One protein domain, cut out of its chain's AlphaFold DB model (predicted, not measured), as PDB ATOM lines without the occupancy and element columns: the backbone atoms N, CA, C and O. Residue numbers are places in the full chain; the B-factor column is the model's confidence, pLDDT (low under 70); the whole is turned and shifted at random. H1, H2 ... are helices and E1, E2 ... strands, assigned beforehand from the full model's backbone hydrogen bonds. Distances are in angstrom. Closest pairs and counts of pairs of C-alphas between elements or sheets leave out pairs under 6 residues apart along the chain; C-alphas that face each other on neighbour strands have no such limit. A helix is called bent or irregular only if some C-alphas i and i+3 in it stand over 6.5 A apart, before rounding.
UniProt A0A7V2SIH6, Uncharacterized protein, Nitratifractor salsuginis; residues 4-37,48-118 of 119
ATOM      1  N   GLU A   4       5.821  33.076   6.778       89.69
ATOM      2  CA  GLU A   4       6.791  34.164   6.584       89.69
ATOM      3  C   GLU A   4       6.101  35.507   6.834       89.69
ATOM      4  O   GLU A   4       6.544  36.291   7.672       89.69
ATOM      5  N   THR A   5       4.924  35.685   6.234       91.69
ATOM      6  CA  THR A   5       4.084  36.867   6.441       91.69
ATOM      7  C   THR A   5       3.678  37.033   7.917       91.69
ATOM      8  O   THR A   5       3.638  38.149   8.435       91.69
ATOM      9  N   LEU A   6       3.382  35.947   8.640       93.12
ATOM     10  CA  LEU A   6       3.061  36.023  10.072       93.12
ATOM     11  C   LEU A   6       4.252  36.509  10.910       93.12
ATOM     12  O   LEU A   6       4.069  37.364  11.773       93.12
ATOM     13  N   LEU A   7       5.463  36.011  10.638       92.69
ATOM     14  CA  LEU A   7       6.687  36.433  11.328       92.69
ATOM     15  C   LEU A   7       7.048  37.895  11.058       92.69
ATOM     16  O   LEU A   7       7.596  38.555  11.937       92.69
ATOM     17  N   GLU A   8       6.734  38.409   9.871       93.56
ATOM     18  CA  GLU A   8       6.936  39.823   9.544       93.56
ATOM     19  C   GLU A   8       5.954  40.743  10.280       93.56
ATOM     20  O   GLU A   8       6.336  41.829  10.720       93.56
ATOM     21  N   HIS A   9       4.695  40.319  10.418       93.88
ATOM     22  CA  HIS A   9       3.627  41.152  10.973       93.88
ATOM     23  C   HIS A   9       3.453  41.037  12.492       93.88
ATOM     24  O   HIS A   9       3.062  42.022  13.115       93.88
ATOM     25  N   PHE A  10       3.731  39.871  13.081       95.62
ATOM     26  CA  PHE A  10       3.517  39.589  14.508       95.62
ATOM     27  C   PHE A  10       4.759  38.984  15.198       95.62
ATOM     28  O   PHE A  10       4.656  37.954  15.877       95.62
ATOM     29  N   PRO A  11       5.967  39.555  15.009       95.69
ATOM     30  CA  PRO A  11       7.205  38.959  15.507       95.69
ATOM     31  C   PRO A  11       7.253  38.829  17.034       95.69
ATOM     32  O   PRO A  11       7.783  37.838  17.539       95.69
ATOM     33  N   ARG A  12       6.728  39.801  17.792       96.44
ATOM     34  CA  ARG A  12       6.790  39.791  19.261       96.44
ATOM     35  C   ARG A  12       5.827  38.768  19.828       96.44
ATOM     36  O   ARG A  12       6.235  37.993  20.691       96.44
ATOM     37  N   LEU A  13       4.599  38.705  19.318       95.62
ATOM     38  CA  LEU A  13       3.636  37.683  19.709       95.62
ATOM     39  C   LEU A  13       4.174  36.280  19.422       95.62
ATOM     40  O   LEU A  13       4.208  35.441  20.319       95.62
ATOM     41  N   LEU A  14       4.672  36.042  18.206       94.94
ATOM     42  CA  LEU A  14       5.209  34.736  17.823       94.94
ATOM     43  C   LEU A  14       6.461  34.358  18.618       94.94
ATOM     44  O   LEU A  14       6.653  33.185  18.910       94.94
ATOM     45  N   SER A  15       7.280  35.326  19.044       94.81
ATOM     46  CA  SER A  15       8.441  35.049  19.905       94.81
ATOM     47  C   SER A  15       8.079  34.514  21.299       94.81
ATOM     48  O   SER A  15       8.945  33.975  21.988       94.81
ATOM     49  N   ARG A  16       6.816  34.674  21.720       95.06
ATOM     50  CA  ARG A  16       6.292  34.239  23.023       95.06
ATOM     51  C   ARG A  16       5.478  32.946  22.949       95.06
ATOM     52  O   ARG A  16       5.071  32.442  23.992       95.06
ATOM     53  N   ILE A  17       5.238  32.417  21.750       93.56
ATOM     54  CA  ILE A  17       4.530  31.154  21.527       93.56
ATOM     55  C   ILE A  17       5.577  30.076  21.230       93.56
ATOM     56  O   ILE A  17       6.386  30.226  20.319       93.56
ATOM     57  N   GLU A  18       5.586  28.998  22.016       87.44
ATOM     58  CA  GLU A  18       6.560  27.904  21.853       87.44
ATOM     59  C   GLU A  18       6.256  27.014  20.636       87.44
ATOM     60  O   GLU A  18       7.168  26.439  20.037       87.44
ATOM     61  N   ASP A  19       4.978  26.910  20.268       87.19
ATOM     62  CA  ASP A  19       4.508  26.096  19.152       87.19
ATOM     63  C   ASP A  19       4.795  26.744  17.792       87.19
ATOM     64  O   ASP A  19       4.763  27.964  17.621       87.19
ATOM     65  N   GLU A  20       5.004  25.908  16.772       86.44
ATOM     66  CA  GLU A  20       5.073  26.388  15.396       86.44
ATOM     67  C   GLU A  20       3.685  26.845  14.922       86.44
ATOM     68  O   GLU A  20       2.730  26.068  14.914       86.44
ATOM     69  N   ILE A  21       3.591  28.115  14.515       89.31
ATOM     70  CA  ILE A  21       2.385  28.724  13.952       89.31
ATOM     71  C   ILE A  21       2.639  29.092  12.492       89.31
ATOM     72  O   ILE A  21       3.557  29.851  12.180       89.31
ATOM     73  N   ASP A  22       1.803  28.572  11.601       90.00
ATOM     74  CA  ASP A  22       1.886  28.767  10.154       90.00
ATOM     75  C   ASP A  22       0.616  29.380   9.536       90.00
ATOM     76  O   ASP A  22       0.641  29.780   8.371       90.00
ATOM     77  N   GLU A  23      -0.458  29.533  10.319       91.69
ATOM     78  CA  GLU A  23      -1.729  30.118   9.881       91.69
ATOM     79  C   GLU A  23      -2.292  31.129  10.896       91.69
ATOM     80  O   GLU A  23      -2.240  30.926  12.110       91.69
ATOM     81  N   LEU A  24      -2.911  32.200  10.386       92.94
ATOM     82  CA  LEU A  24      -3.476  33.292  11.194       92.94
ATOM     83  C   LEU A  24      -4.566  32.822  12.170       92.94
ATOM     84  O   LEU A  24      -4.622  33.295  13.302       92.94
ATOM     85  N   ARG A  25      -5.392  31.855  11.754       92.69
ATOM     86  CA  ARG A  25      -6.491  31.307  12.568       92.69
ATOM     87  C   ARG A  25      -6.029  30.665  13.878       92.69
ATOM     88  O   ARG A  25      -6.818  30.506  14.798       92.69
ATOM     89  N   TYR A  26      -4.754  30.281  13.971       93.38
ATOM     90  CA  TYR A  26      -4.185  29.750  15.209       93.38
ATOM     91  C   TYR A  26      -3.813  30.849  16.214       93.38
ATOM     92  O   TYR A  26      -3.494  30.532  17.359       93.38
ATOM     93  N   LEU A  27      -3.846  32.119  15.797       94.56
ATOM     94  CA  LEU A  27      -3.612  33.293  16.638       94.56
ATOM     95  C   LEU A  27      -4.918  34.018  16.994       94.56
ATOM     96  O   LEU A  27      -5.061  34.505  18.109       94.56
ATOM     97  N   ALA A  28      -5.871  34.088  16.069       96.19
ATOM     98  CA  ALA A  28      -7.207  34.615  16.325       96.19
ATOM     99  C   ALA A  28      -8.211  33.888  15.432       96.19
ATOM    100  O   ALA A  28      -8.039  33.854  14.212       96.19
ATOM    101  N   VAL A  29      -9.241  33.310  16.041       95.94
ATOM    102  CA  VAL A  29     -10.375  32.731  15.320       95.94
ATOM    103  C   VAL A  29     -11.397  33.842  15.139       95.94
ATOM    104  O   VAL A  29     -11.727  34.526  16.105       95.94
ATOM    105  N   VAL A  30     -11.839  34.063  13.905       95.94
ATOM    106  CA  VAL A  30     -12.856  35.061  13.579       95.94
ATOM    107  C   VAL A  30     -13.930  34.362  12.778       95.94
ATOM    108  O   VAL A  30     -13.634  33.865  11.696       95.94
ATOM    109  N   ASP A  31     -15.142  34.364  13.308       93.25
ATOM    110  CA  ASP A  31     -16.308  33.771  12.670       93.25
ATOM    111  C   ASP A  31     -17.382  34.855  12.472       93.25
ATOM    112  O   ASP A  31     -17.516  35.752  13.315       93.25
ATOM    113  N   PRO A  32     -18.141  34.830  11.365       92.62
ATOM    114  CA  PRO A  32     -19.300  35.697  11.197       92.62
ATOM    115  C   PRO A  32     -20.305  35.489  12.335       92.62
ATOM    116  O   PRO A  32     -20.592  34.358  12.722       92.62
ATOM    117  N   ASN A  33     -20.853  36.582  12.858       90.38
ATOM    118  CA  ASN A  33     -21.973  36.522  13.789       90.38
ATOM    119  C   ASN A  33     -23.266  36.405  12.972       90.38
ATOM    120  O   ASN A  33     -23.779  37.409  12.474       90.38
ATOM    121  N   GLU A  34     -23.742  35.184  12.755       83.44
ATOM    122  CA  GLU A  34     -24.978  34.913  12.019       83.44
ATOM    123  C   GLU A  34     -26.136  34.699  12.997       83.44
ATOM    124  O   GLU A  34     -25.990  33.992  13.986       83.44
ATOM    125  N   TYR A  35     -27.292  35.300  12.709       70.25
ATOM    126  CA  TYR A  35     -28.524  35.070  13.468       70.25
ATOM    127  C   TYR A  35     -29.107  33.691  13.127       70.25
ATOM    128  O   TYR A  35     -29.394  33.439  11.948       70.25
ATOM    129  N   ASP A  36     -29.350  32.843  14.129       69.31
ATOM    130  CA  ASP A  36     -30.047  31.565  13.983       69.31
ATOM    131  C   ASP A  36     -31.445  31.611  14.645       69.31
ATOM    132  O   ASP A  36     -31.599  31.436  15.857       69.31
ATOM    133  N   PRO A  37     -32.525  31.773  13.854       62.50
ATOM    134  CA  PRO A  37     -33.886  31.847  14.382       62.50
ATOM    135  C   PRO A  37     -34.377  30.571  15.087       62.50
ATOM    136  O   PRO A  37     -35.450  30.614  15.689       62.50
ATOM    137  N   PRO A  48     -26.201  40.489  15.657       88.69
ATOM    138  CA  PRO A  48     -25.496  40.543  14.366       88.69
ATOM    139  C   PRO A  48     -25.542  41.887  13.625       88.69
ATOM    140  O   PRO A  48     -24.606  42.262  12.908       88.69
ATOM    141  N   GLU A  49     -26.630  42.644  13.790       87.75
ATOM    142  CA  GLU A  49     -26.744  43.987  13.210       87.75
ATOM    143  C   GLU A  49     -25.736  44.952  13.846       87.75
ATOM    144  O   GLU A  49     -25.119  45.760  13.146       87.75
ATOM    145  N   ASP A  50     -25.517  44.810  15.154       91.31
ATOM    146  CA  ASP A  50     -24.608  45.637  15.937       91.31
ATOM    147  C   ASP A  50     -23.173  45.100  15.932       91.31
ATOM    148  O   ASP A  50     -22.251  45.901  16.067       91.31
ATOM    149  N   TYR A  51     -22.969  43.793  15.730       92.62
ATOM    150  CA  TYR A  51     -21.672  43.106  15.730       92.62
ATOM    151  C   TYR A  51     -21.672  41.973  14.699       92.62
ATOM    152  O   TYR A  51     -22.300  40.949  14.926       92.62
ATOM    153  N   ASN A  52     -20.969  42.121  13.572       94.00
ATOM    154  CA  ASN A  52     -20.986  41.131  12.484       94.00
ATOM    155  C   ASN A  52     -19.924  40.030  12.602       94.00
ATOM    156  O   ASN A  52     -19.947  39.098  11.803       94.00
ATOM    157  N   TYR A  53     -19.011  40.118  13.570       95.12
ATOM    158  CA  TYR A  53     -17.986  39.105  13.808       95.12
ATOM    159  C   TYR A  53     -17.845  38.778  15.286       95.12
ATOM    160  O   TYR A  53     -17.837  39.673  16.134       95.12
ATOM    161  N   LEU A  54     -17.639  37.495  15.559       94.06
ATOM    162  CA  LEU A  54     -17.154  36.974  16.824       94.06
ATOM    163  C   LEU A  54     -15.665  36.668  16.684       94.06
ATOM    164  O   LEU A  54     -15.225  36.081  15.698       94.06
ATOM    165  N   VAL A  55     -14.878  37.089  17.665       95.69
ATOM    166  CA  VAL A  55     -13.431  36.901  17.705       95.69
ATOM    167  C   VAL A  55     -13.065  36.163  18.974       95.69
ATOM    168  O   VAL A  55     -13.346  36.639  20.069       95.69
ATOM    169  N   TYR A  56     -12.377  35.041  18.826       95.12
ATOM    170  CA  TYR A  56     -11.862  34.248  19.929       95.12
ATOM    171  C   TYR A  56     -10.335  34.219  19.892       95.12
ATOM    172  O   TYR A  56      -9.726  33.918  18.857       95.12
ATOM    173  N   LEU A  57      -9.705  34.519  21.028       95.25
ATOM    174  CA  LEU A  57      -8.259  34.378  21.190       95.25
ATOM    175  C   LEU A  57      -7.924  32.988  21.735       95.25
ATOM    176  O   LEU A  57      -8.214  32.713  22.894       95.25
ATOM    177  N   PRO A  58      -7.248  32.112  20.972       94.50
ATOM    178  CA  PRO A  58      -6.866  30.798  21.466       94.50
ATOM    179  C   PRO A  58      -5.993  30.867  22.723       94.50
ATOM    180  O   PRO A  58      -5.177  31.779  22.874       94.50
ATOM    181  N   GLU A  59      -6.088  29.845  23.576       93.25
ATOM    182  CA  GLU A  59      -5.376  29.759  24.863       93.25
ATOM    183  C   GLU A  59      -3.874  30.067  24.741       93.25
ATOM    184  O   GLU A  59      -3.309  30.773  25.569       93.25
ATOM    185  N   ARG A  60      -3.223  29.618  23.663       93.56
ATOM    186  CA  ARG A  60      -1.798  29.899  23.408       93.56
ATOM    187  C   ARG A  60      -1.481  31.394  23.311       93.56
ATOM    188  O   ARG A  60      -0.429  31.826  23.769       93.56
ATOM    189  N   VAL A  61      -2.382  32.188  22.728       95.06
ATOM    190  CA  VAL A  61      -2.224  33.645  22.633       95.06
ATOM    191  C   VAL A  61      -2.468  34.279  23.992       95.06
ATOM    192  O   VAL A  61      -1.680  35.120  24.410       95.06
ATOM    193  N   GLN A  62      -3.487  33.823  24.721       94.38
ATOM    194  CA  GLN A  62      -3.751  34.283  26.086       94.38
ATOM    195  C   GLN A  62      -2.553  34.033  27.014       94.38
ATOM    196  O   GLN A  62      -2.122  34.936  27.728       94.38
ATOM    197  N   GLN A  63      -1.961  32.838  26.951       93.94
ATOM    198  CA  GLN A  63      -0.755  32.489  27.701       93.94
ATOM    199  C   GLN A  63       0.447  33.352  27.283       93.94
ATOM    200  O   GLN A  63       1.184  33.828  28.146       93.94
ATOM    201  N   ALA A  64       0.622  33.608  25.981       95.00
ATOM    202  CA  ALA A  64       1.725  34.414  25.457       95.00
ATOM    203  C   ALA A  64       1.666  35.894  25.884       95.00
ATOM    204  O   ALA A  64       2.709  36.515  26.124       95.00
ATOM    205  N   ILE A  65       0.465  36.476  25.984       94.62
ATOM    206  CA  ILE A  65       0.286  37.874  26.415       94.62
ATOM    207  C   ILE A  65       0.175  38.014  27.941       94.62
ATOM    208  O   ILE A  65       0.547  39.054  28.485       94.62
ATOM    209  N   GLY A  66      -0.270  36.959  28.627       94.25
ATOM    210  CA  GLY A  66      -0.441  36.899  30.076       94.25
ATOM    211  C   GLY A  66      -1.724  37.568  30.585       94.25
ATOM    212  O   GLY A  66      -2.314  38.427  29.927       94.25
ATOM    213  N   GLU A  67      -2.132  37.202  31.805       92.25
ATOM    214  CA  GLU A  67      -3.394  37.640  32.429       92.25
ATOM    215  C   GLU A  67      -3.522  39.167  32.536       92.25
ATOM    216  O   GLU A  67      -4.599  39.717  32.312       92.25
ATOM    217  N   GLU A  68      -2.427  39.872  32.847       92.75
ATOM    218  CA  GLU A  68      -2.457  41.333  32.993       92.75
ATOM    219  C   GLU A  68      -2.806  42.028  31.672       92.75
ATOM    220  O   GLU A  68      -3.587  42.981  31.658       92.75
ATOM    221  N   MET A  69      -2.229  41.559  30.562       92.81
ATOM    222  CA  MET A  69      -2.506  42.125  29.248       92.81
ATOM    223  C   MET A  69      -3.896  41.713  28.765       92.81
ATOM    224  O   MET A  69      -4.627  42.562  28.264       92.81
ATOM    225  N   LEU A  70      -4.293  40.452  28.974       92.88
ATOM    226  CA  LEU A  70      -5.628  39.966  28.624       92.88
ATOM    227  C   LEU A  70      -6.729  40.791  29.311       92.88
ATOM    228  O   LEU A  70      -7.676  41.207  28.654       92.88
ATOM    229  N   ALA A  71      -6.560  41.119  30.595       92.50
ATOM    230  CA  ALA A  71      -7.515  41.936  31.345       92.50
ATOM    231  C   ALA A  71      -7.630  43.386  30.832       92.50
ATOM    232  O   ALA A  71      -8.686  44.000  30.959       92.50
ATOM    233  N   LYS A  72      -6.555  43.945  30.262       94.38
ATOM    234  CA  LYS A  72      -6.525  45.315  29.712       94.38
ATOM    235  C   LYS A  72      -6.910  45.373  28.236       94.38
ATOM    236  O   LYS A  72      -7.229  46.446  27.726       94.38
ATOM    237  N   LEU A  73      -6.849  44.242  27.539       94.50
ATOM    238  CA  LEU A  73      -7.032  44.175  26.097       94.50
ATOM    239  C   LEU A  73      -8.384  44.750  25.629       94.50
ATOM    240  O   LEU A  73      -8.354  45.521  24.669       94.50
ATOM    241  N   PRO A  74      -9.529  44.497  26.301       94.81
ATOM    242  CA  PRO A  74     -10.800  45.134  25.953       94.81
ATOM    243  C   PRO A  74     -10.735  46.661  25.889       94.81
ATOM    244  O   PRO A  74     -11.126  47.257  24.887       94.81
ATOM    245  N   GLU A  75     -10.173  47.294  26.922       95.19
ATOM    246  CA  GLU A  75     -10.055  48.755  27.000       95.19
ATOM    247  C   GLU A  75      -9.151  49.299  25.887       95.19
ATOM    248  O   GLU A  75      -9.416  50.354  25.308       95.19
ATOM    249  N   ILE A  76      -8.087  48.564  25.551       95.62
ATOM    250  CA  ILE A  76      -7.133  48.940  24.504       95.62
ATOM    251  C   ILE A  76      -7.779  48.827  23.118       95.62
ATOM    252  O   ILE A  76      -7.646  49.743  22.301       95.62
ATOM    253  N   ILE A  77      -8.512  47.741  22.852       95.44
ATOM    254  CA  ILE A  77      -9.232  47.563  21.587       95.44
ATOM    255  C   ILE A  77     -10.296  48.652  21.437       95.44
ATOM    256  O   ILE A  77     -10.345  49.317  20.399       95.44
ATOM    257  N   GLU A  78     -11.094  48.906  22.472       94.88
ATOM    258  CA  GLU A  78     -12.129  49.941  22.439       94.88
ATOM    259  C   GLU A  78     -11.538  51.350  22.231       94.88
ATOM    260  O   GLU A  78     -12.117  52.184  21.520       94.88
ATOM    261  N   ALA A  79     -10.367  51.627  22.814       96.44
ATOM    262  CA  ALA A  79      -9.651  52.890  22.650       96.44
ATOM    263  C   ALA A  79      -9.037  53.063  21.250       96.44
ATOM    264  O   ALA A  79      -8.888  54.199  20.798       96.44
ATOM    265  N   SER A  80      -8.721  51.970  20.544       94.75
ATOM    266  CA  SER A  80      -8.151  52.022  19.190       94.75
ATOM    267  C   SER A  80      -9.113  52.601  18.143       94.75
ATOM    268  O   SER A  80      -8.664  53.110  17.116       94.75
ATOM    269  N   LYS A  81     -10.432  52.524  18.395       92.81
ATOM    270  CA  LYS A  81     -11.506  52.937  17.469       92.81
ATOM    271  C   LYS A  81     -11.384  52.323  16.066       92.81
ATOM    272  O   LYS A  81     -11.855  52.908  15.094       92.81
ATOM    273  N   VAL A  82     -10.750  51.152  15.963       94.56
ATOM    274  CA  VAL A  82     -10.589  50.433  14.693       94.56
ATOM    275  C   VAL A  82     -11.878  49.733  14.249       94.56
ATOM    276  O   VAL A  82     -12.089  49.556  13.051       94.56
ATOM    277  N   PHE A  83     -12.729  49.361  15.206       95.81
ATOM    278  CA  PHE A  83     -14.041  48.760  14.981       95.81
ATOM    279  C   PHE A  83     -15.138  49.806  15.154       95.81
ATOM    280  O   PHE A  83     -15.022  50.697  15.999       95.81
ATOM    281  N   GLU A  84     -16.201  49.688  14.359       95.00
ATOM    282  CA  GLU A  84     -17.366  50.577  14.440       95.00
ATOM    283  C   GLU A  84     -18.085  50.392  15.779       95.00
ATOM    284  O   GLU A  84     -18.380  51.371  16.463       95.00
ATOM    285  N   ASN A  85     -18.260  49.130  16.174       94.81
ATOM    286  CA  ASN A  85     -18.731  48.702  17.483       94.81
ATOM    287  C   ASN A  85     -17.789  47.628  18.026       94.81
ATOM    288  O   ASN A  85     -17.239  46.821  17.273       94.81
ATOM    289  N   PHE A  86     -17.628  47.612  19.343       95.75
ATOM    290  CA  PHE A  86     -16.848  46.619  20.066       95.75
ATOM    291  C   PHE A  86     -17.583  46.262  21.354       95.75
ATOM    292  O   PHE A  86     -18.100  47.146  22.039       95.75
ATOM    293  N   LEU A  87     -17.627  44.976  21.666       93.38
ATOM    294  CA  LEU A  87     -18.127  44.442  22.920       93.38
ATOM    295  C   LEU A  87     -17.171  43.345  23.374       93.38
ATOM    296  O   LEU A  87     -16.906  42.394  22.639       93.38
ATOM    297  N   ALA A  88     -16.658  43.477  24.594       92.38
ATOM    298  CA  ALA A  88     -16.011  42.363  25.260       92.38
ATOM    299  C   ALA A  88     -17.092  41.499  25.902       92.38
ATOM    300  O   ALA A  88     -17.787  41.959  26.811       92.38
ATOM    301  N   ALA A  89     -17.247  40.284  25.380       84.88
ATOM    302  CA  ALA A  89     -18.113  39.278  25.966       84.88
ATOM    303  C   ALA A  89     -17.363  38.573  27.111       84.88
ATOM    304  O   ALA A  89     -16.400  39.106  27.675       84.88
ATOM    305  N   GLU A  90     -17.810  37.384  27.502       78.62
ATOM    306  CA  GLU A  90     -17.147  36.641  28.567       78.62
ATOM    307  C   GLU A  90     -15.747  36.158  28.151       78.62
ATOM    308  O   GLU A  90     -15.563  35.511  27.121       78.62
ATOM    309  N   GLY A  91     -14.757  36.443  29.003       77.25
ATOM    310  CA  GLY A  91     -13.403  35.903  28.897       77.25
ATOM    311  C   GLY A  91     -12.606  36.438  27.706       77.25
ATOM    312  O   GLY A  91     -12.150  37.580  27.707       77.25
ATOM    313  N   ASP A  92     -12.372  35.558  26.741       83.00
ATOM    314  CA  ASP A  92     -11.523  35.705  25.555       83.00
ATOM    315  C   ASP A  92     -12.322  35.872  24.250       83.00
ATOM    316  O   ASP A  92     -11.737  35.862  23.159       83.00
ATOM    317  N   LEU A  93     -13.642  36.041  24.374       90.88
ATOM    318  CA  LEU A  93     -14.570  36.294  23.282       90.88
ATOM    319  C   LEU A  93     -14.849  37.794  23.136       90.88
ATOM    320  O   LEU A  93     -15.254  38.485  24.075       90.88
ATOM    321  N   PHE A  94     -14.698  38.293  21.915       94.06
ATOM    322  CA  PHE A  94     -15.058  39.654  21.538       94.06
ATOM    323  C   PHE A  94     -16.081  39.634  20.415       94.06
ATOM    324  O   PHE A  94     -15.994  38.818  19.504       94.06
ATOM    325  N   ALA A  95     -17.003  40.584  20.440       94.31
ATOM    326  CA  ALA A  95     -17.893  40.851  19.329       94.31
ATOM    327  C   ALA A  95     -17.561  42.209  18.725       94.31
ATOM    328  O   ALA A  95     -17.392  43.206  19.435       94.31
ATOM    329  N   VAL A  96     -17.436  42.256  17.401       95.50
ATOM    330  CA  VAL A  96     -17.026  43.468  16.690       95.50
ATOM    331  C   VAL A  96     -17.917  43.745  15.496       95.50
ATOM    332  O   VAL A  96     -18.420  42.831  14.843       95.50
ATOM    333  N   ARG A  97     -18.077  45.031  15.185       95.56
ATOM    334  CA  ARG A  97     -18.583  45.492  13.894       95.56
ATOM    335  C   ARG A  97     -17.437  46.007  13.055       95.56
ATOM    336  O   ARG A  97     -16.737  46.943  13.455       95.56
ATOM    337  N   PHE A  98     -17.274  45.414  11.884       95.12
ATOM    338  CA  PHE A  98     -16.233  45.791  10.950       95.12
ATOM    339  C   PHE A  98     -16.733  45.737   9.505       95.12
ATOM    340  O   PHE A  98     -17.206  44.697   9.043       95.12
ATOM    341  N   ALA A  99     -16.596  46.851   8.787       90.44
ATOM    342  CA  ALA A  99     -16.699  46.914   7.336       90.44
ATOM    343  C   ALA A  99     -15.328  47.315   6.756       90.44
ATOM    344  O   ALA A  99     -14.813  48.385   7.098       90.44
ATOM    345  N   PRO A 100     -14.721  46.510   5.860       85.75
ATOM    346  CA  PRO A 100     -15.322  45.452   5.033       85.75
ATOM    347  C   PRO A 100     -15.502  44.086   5.722       85.75
ATOM    348  O   PRO A 100     -14.815  43.771   6.684       85.75
ATOM    349  N   GLU A 101     -16.384  43.246   5.168       80.88
ATOM    350  CA  GLU A 101     -16.640  41.869   5.629       80.88
ATOM    351  C   GLU A 101     -15.480  40.921   5.256       80.88
ATOM    352  O   GLU A 101     -15.545  40.173   4.280       80.88
ATOM    353  N   GLN A 102     -14.373  41.001   6.002       92.00
ATOM    354  CA  GLN A 102     -13.195  40.146   5.836       92.00
ATOM    355  C   GLN A 102     -12.642  39.682   7.192       92.00
ATOM    356  O   GLN A 102     -11.965  40.439   7.889       92.00
ATOM    357  N   GLU A 103     -12.850  38.406   7.519       93.75
ATOM    358  CA  GLU A 103     -12.372  37.757   8.754       93.75
ATOM    359  C   GLU A 103     -10.857  37.921   8.962       93.75
ATOM    360  O   GLU A 103     -10.401  38.264  10.054       93.75
ATOM    361  N   GLU A 104     -10.063  37.740   7.895       93.56
ATOM    362  CA  GLU A 104      -8.602  37.886   7.968       93.56
ATOM    363  C   GLU A 104      -8.207  39.311   8.390       93.56
ATOM    364  O   GLU A 104      -7.245  39.497   9.137       93.56
ATOM    365  N   GLU A 105      -8.946  40.331   7.944       95.00
ATOM    366  CA  GLU A 105      -8.651  41.714   8.308       95.00
ATOM    367  C   GLU A 105      -8.981  41.983   9.779       95.00
ATOM    368  O   GLU A 105      -8.153  42.569  10.478       95.00
ATOM    369  N   VAL A 106     -10.120  41.489  10.274       96.38
ATOM    370  CA  VAL A 106     -10.497  41.577  11.694       96.38
ATOM    371  C   VAL A 106      -9.431  40.933  12.580       96.38
ATOM    372  O   VAL A 106      -8.930  41.577  13.508       96.38
ATOM    373  N   ALA A 107      -9.009  39.710  12.245       96.50
ATOM    374  CA  ALA A 107      -7.943  39.009  12.952       96.50
ATOM    375  C   ALA A 107      -6.650  39.838  12.966       96.50
ATOM    376  O   ALA A 107      -6.039  40.034  14.016       96.50
ATOM    377  N   ARG A 108      -6.255  40.403  11.817       95.75
ATOM    378  CA  ARG A 108      -5.061  41.257  11.716       95.75
ATOM    379  C   ARG A 108      -5.169  42.533  12.549       95.75
ATOM    380  O   ARG A 108      -4.157  42.943  13.111       95.75
ATOM    381  N   LYS A 109      -6.346  43.164  12.650       96.25
ATOM    382  CA  LYS A 109      -6.536  44.353  13.500       96.25
ATOM    383  C   LYS A 109      -6.346  44.015  14.975       96.25
ATOM    384  O   LYS A 109      -5.577  44.697  15.647       96.25
ATOM    385  N   ILE A 110      -6.992  42.952  15.457       96.00
ATOM    386  CA  ILE A 110      -6.873  42.506  16.855       96.00
ATOM    387  C   ILE A 110      -5.427  42.131  17.179       96.00
ATOM    388  O   ILE A 110      -4.850  42.636  18.142       96.00
ATOM    389  N   LEU A 111      -4.809  41.294  16.345       96.88
ATOM    390  CA  LEU A 111      -3.436  40.838  16.558       96.88
ATOM    391  C   LEU A 111      -2.418  41.973  16.425       96.88
ATOM    392  O   LEU A 111      -1.432  41.984  17.151       96.88
ATOM    393  N   GLY A 112      -2.669  42.952  15.553       96.94
ATOM    394  CA  GLY A 112      -1.841  44.152  15.440       96.94
ATOM    395  C   GLY A 112      -1.873  45.000  16.711       96.94
ATOM    396  O   GLY A 112      -0.822  45.418  17.189       96.94
ATOM    397  N   ILE A 113      -3.055  45.184  17.309       96.56
ATOM    398  CA  ILE A 113      -3.192  45.861  18.607       96.56
ATOM    399  C   ILE A 113      -2.401  45.107  19.679       96.56
ATOM    400  O   ILE A 113      -1.652  45.726  20.427       96.56
ATOM    401  N   ILE A 114      -2.529  43.778  19.739       96.50
ATOM    402  CA  ILE A 114      -1.775  42.948  20.687       96.50
ATOM    403  C   ILE A 114      -0.265  43.127  20.483       96.50
ATOM    404  O   ILE A 114       0.449  43.427  21.436       96.50
ATOM    405  N   GLU A 115       0.213  42.993  19.248       97.06
ATOM    406  CA  GLU A 115       1.625  43.119  18.877       97.06
ATOM    407  C   GLU A 115       2.228  44.466  19.311       97.06
ATOM    408  O   GLU A 115       3.352  44.512  19.816       97.06
ATOM    409  N   GLU A 116       1.477  45.564  19.181       95.94
ATOM    410  CA  GLU A 116       1.910  46.899  19.612       95.94
ATOM    411  C   GLU A 116       2.102  47.016  21.131       95.94
ATOM    412  O   GLU A 116       2.960  47.783  21.574       95.94
ATOM    413  N   GLN A 117       1.336  46.258  21.923       95.00
ATOM    414  CA  GLN A 117       1.424  46.260  23.389       95.00
ATOM    415  C   GLN A 117       2.520  45.338  23.924       95.00
ATOM    416  O   GLN A 117       2.975  45.500  25.060       95.00
ATOM    417  N   LEU A 118       2.968  44.373  23.122       92.75
ATOM    418  CA  LEU A 118       4.099  43.534  23.480       92.75
ATOM    419  C   LEU A 118       5.391  44.336  23.293       92.75
ATOM    420  O   LEU A 118       5.656  44.868  22.217       92.75
TER     421      LEU A 118
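This is residues 4 to 37 and 48 to 118 of the 119 residues of an uncharacterized protein of Nitratifractor salsuginis (UniProt A0A7V2SIH6). A four-stranded sheet has two longer helices, H4 and H5, crossed steeply over one face, while its other face has no named helix; three short helices, H1, H2 and H3, cluster off the sheet round the far end of H5. At the opposite end, residues 33 to 37 run out from E1 to the cut. The printed part has 105 residues, with named elements in the order H1 H2 E1 E2 H3 H4 E3 E4 H5: five helices and four strands, class mixed. The sheet's order is E1 E2 E4 E3, all antiparallel. The whole is compact, with a radius of gyration of the C-alphas of 13.2 A, and spans 41 by 27 by 23 A, only just elongated.

The edge strand E1, residues 29 to 32, is the antiparallel neighbour of E2, residues 53 to 56, with N 31 and O 54 at 2.9 A. E2 pairs antiparallel with E4, residues 93 to 97, with N 55 and O 94 at 2.8 A. E4 and the other edge strand, E3, residues 85 to 88, form an antiparallel hairpin, with N 95 and O 87 at 2.8 A. H5, residues 103 to 117, is on the sheet at a height of 10.6 A, over E2 and only just over E4, where 3 of its C-alphas fall; it runs slantwise to the strands, at 46 degrees to E2 on the local plane. H4, residues 67 to 80, is on the same face at a height of 9.6 A, over E3 and along the strands, at 11 degrees to E3 on the local plane. These helices and the sheet make two layers, helices on one face of a sheet. H5 touches H4 with residues 110 to 114 alone, at a steep tilt of 65 degrees, opposite ways; the closest C-alphas, of Ile 77 and Ile 113, are 6.9 A apart. H3, residues 59 to 65, is not on the sheet. E2, H3, H4 and E3 form a split strand-helix-strand unit, two strands running the same way with E4 between them, and its crossover is right-handed. H2, residues 11 to 15, touches residues 114 to 115 of H5, the C-alphas of Leu 13 and Glu 115 being closest at 5.9 A. H2 and H3 only just touch, with 3 pairs of C-alphas within 8 A, the closest being those of Leu 13 and Ala 64, 6.9 A apart. H1, residues 4 to 9, is close to but not clearly touching H5, the closest C-alphas being those of His 9 and Gly 112, 7.7 A apart. In H1, H2, H3 and H5 every O i to N i+4 pair is within hydrogen-bond range; in H4, 8 of 10 are.

E1 measures 10.3 A from first to last C-alpha, E2 9.9 A, E4 13.7 A and E3 10.4 A. H5 measures 21.8 A and ends with C-alpha 117 at (1.424, 46.260, 23.389). H4 measures 20.1 A and is irregular, C-alphas 71 and 74 being 7.1 A apart. H3 measures 10.0 A, H2 6.0 A and H1 8.8 A; H1 begins with C-alpha 4 at (6.791, 34.164, 6.584).

The two C-alphas farthest apart, of Ser 15 and Pro 37, are 42.8 A apart. Residues 38 to 47 are not printed, and C-alphas 37 and 48 are 12.1 A apart across this cut between E1 and E2. The link from H2 to E1, 13 residues, is long. The mean pLDDT of the printed part is 92.3, and residues 36 to 37 are under 70.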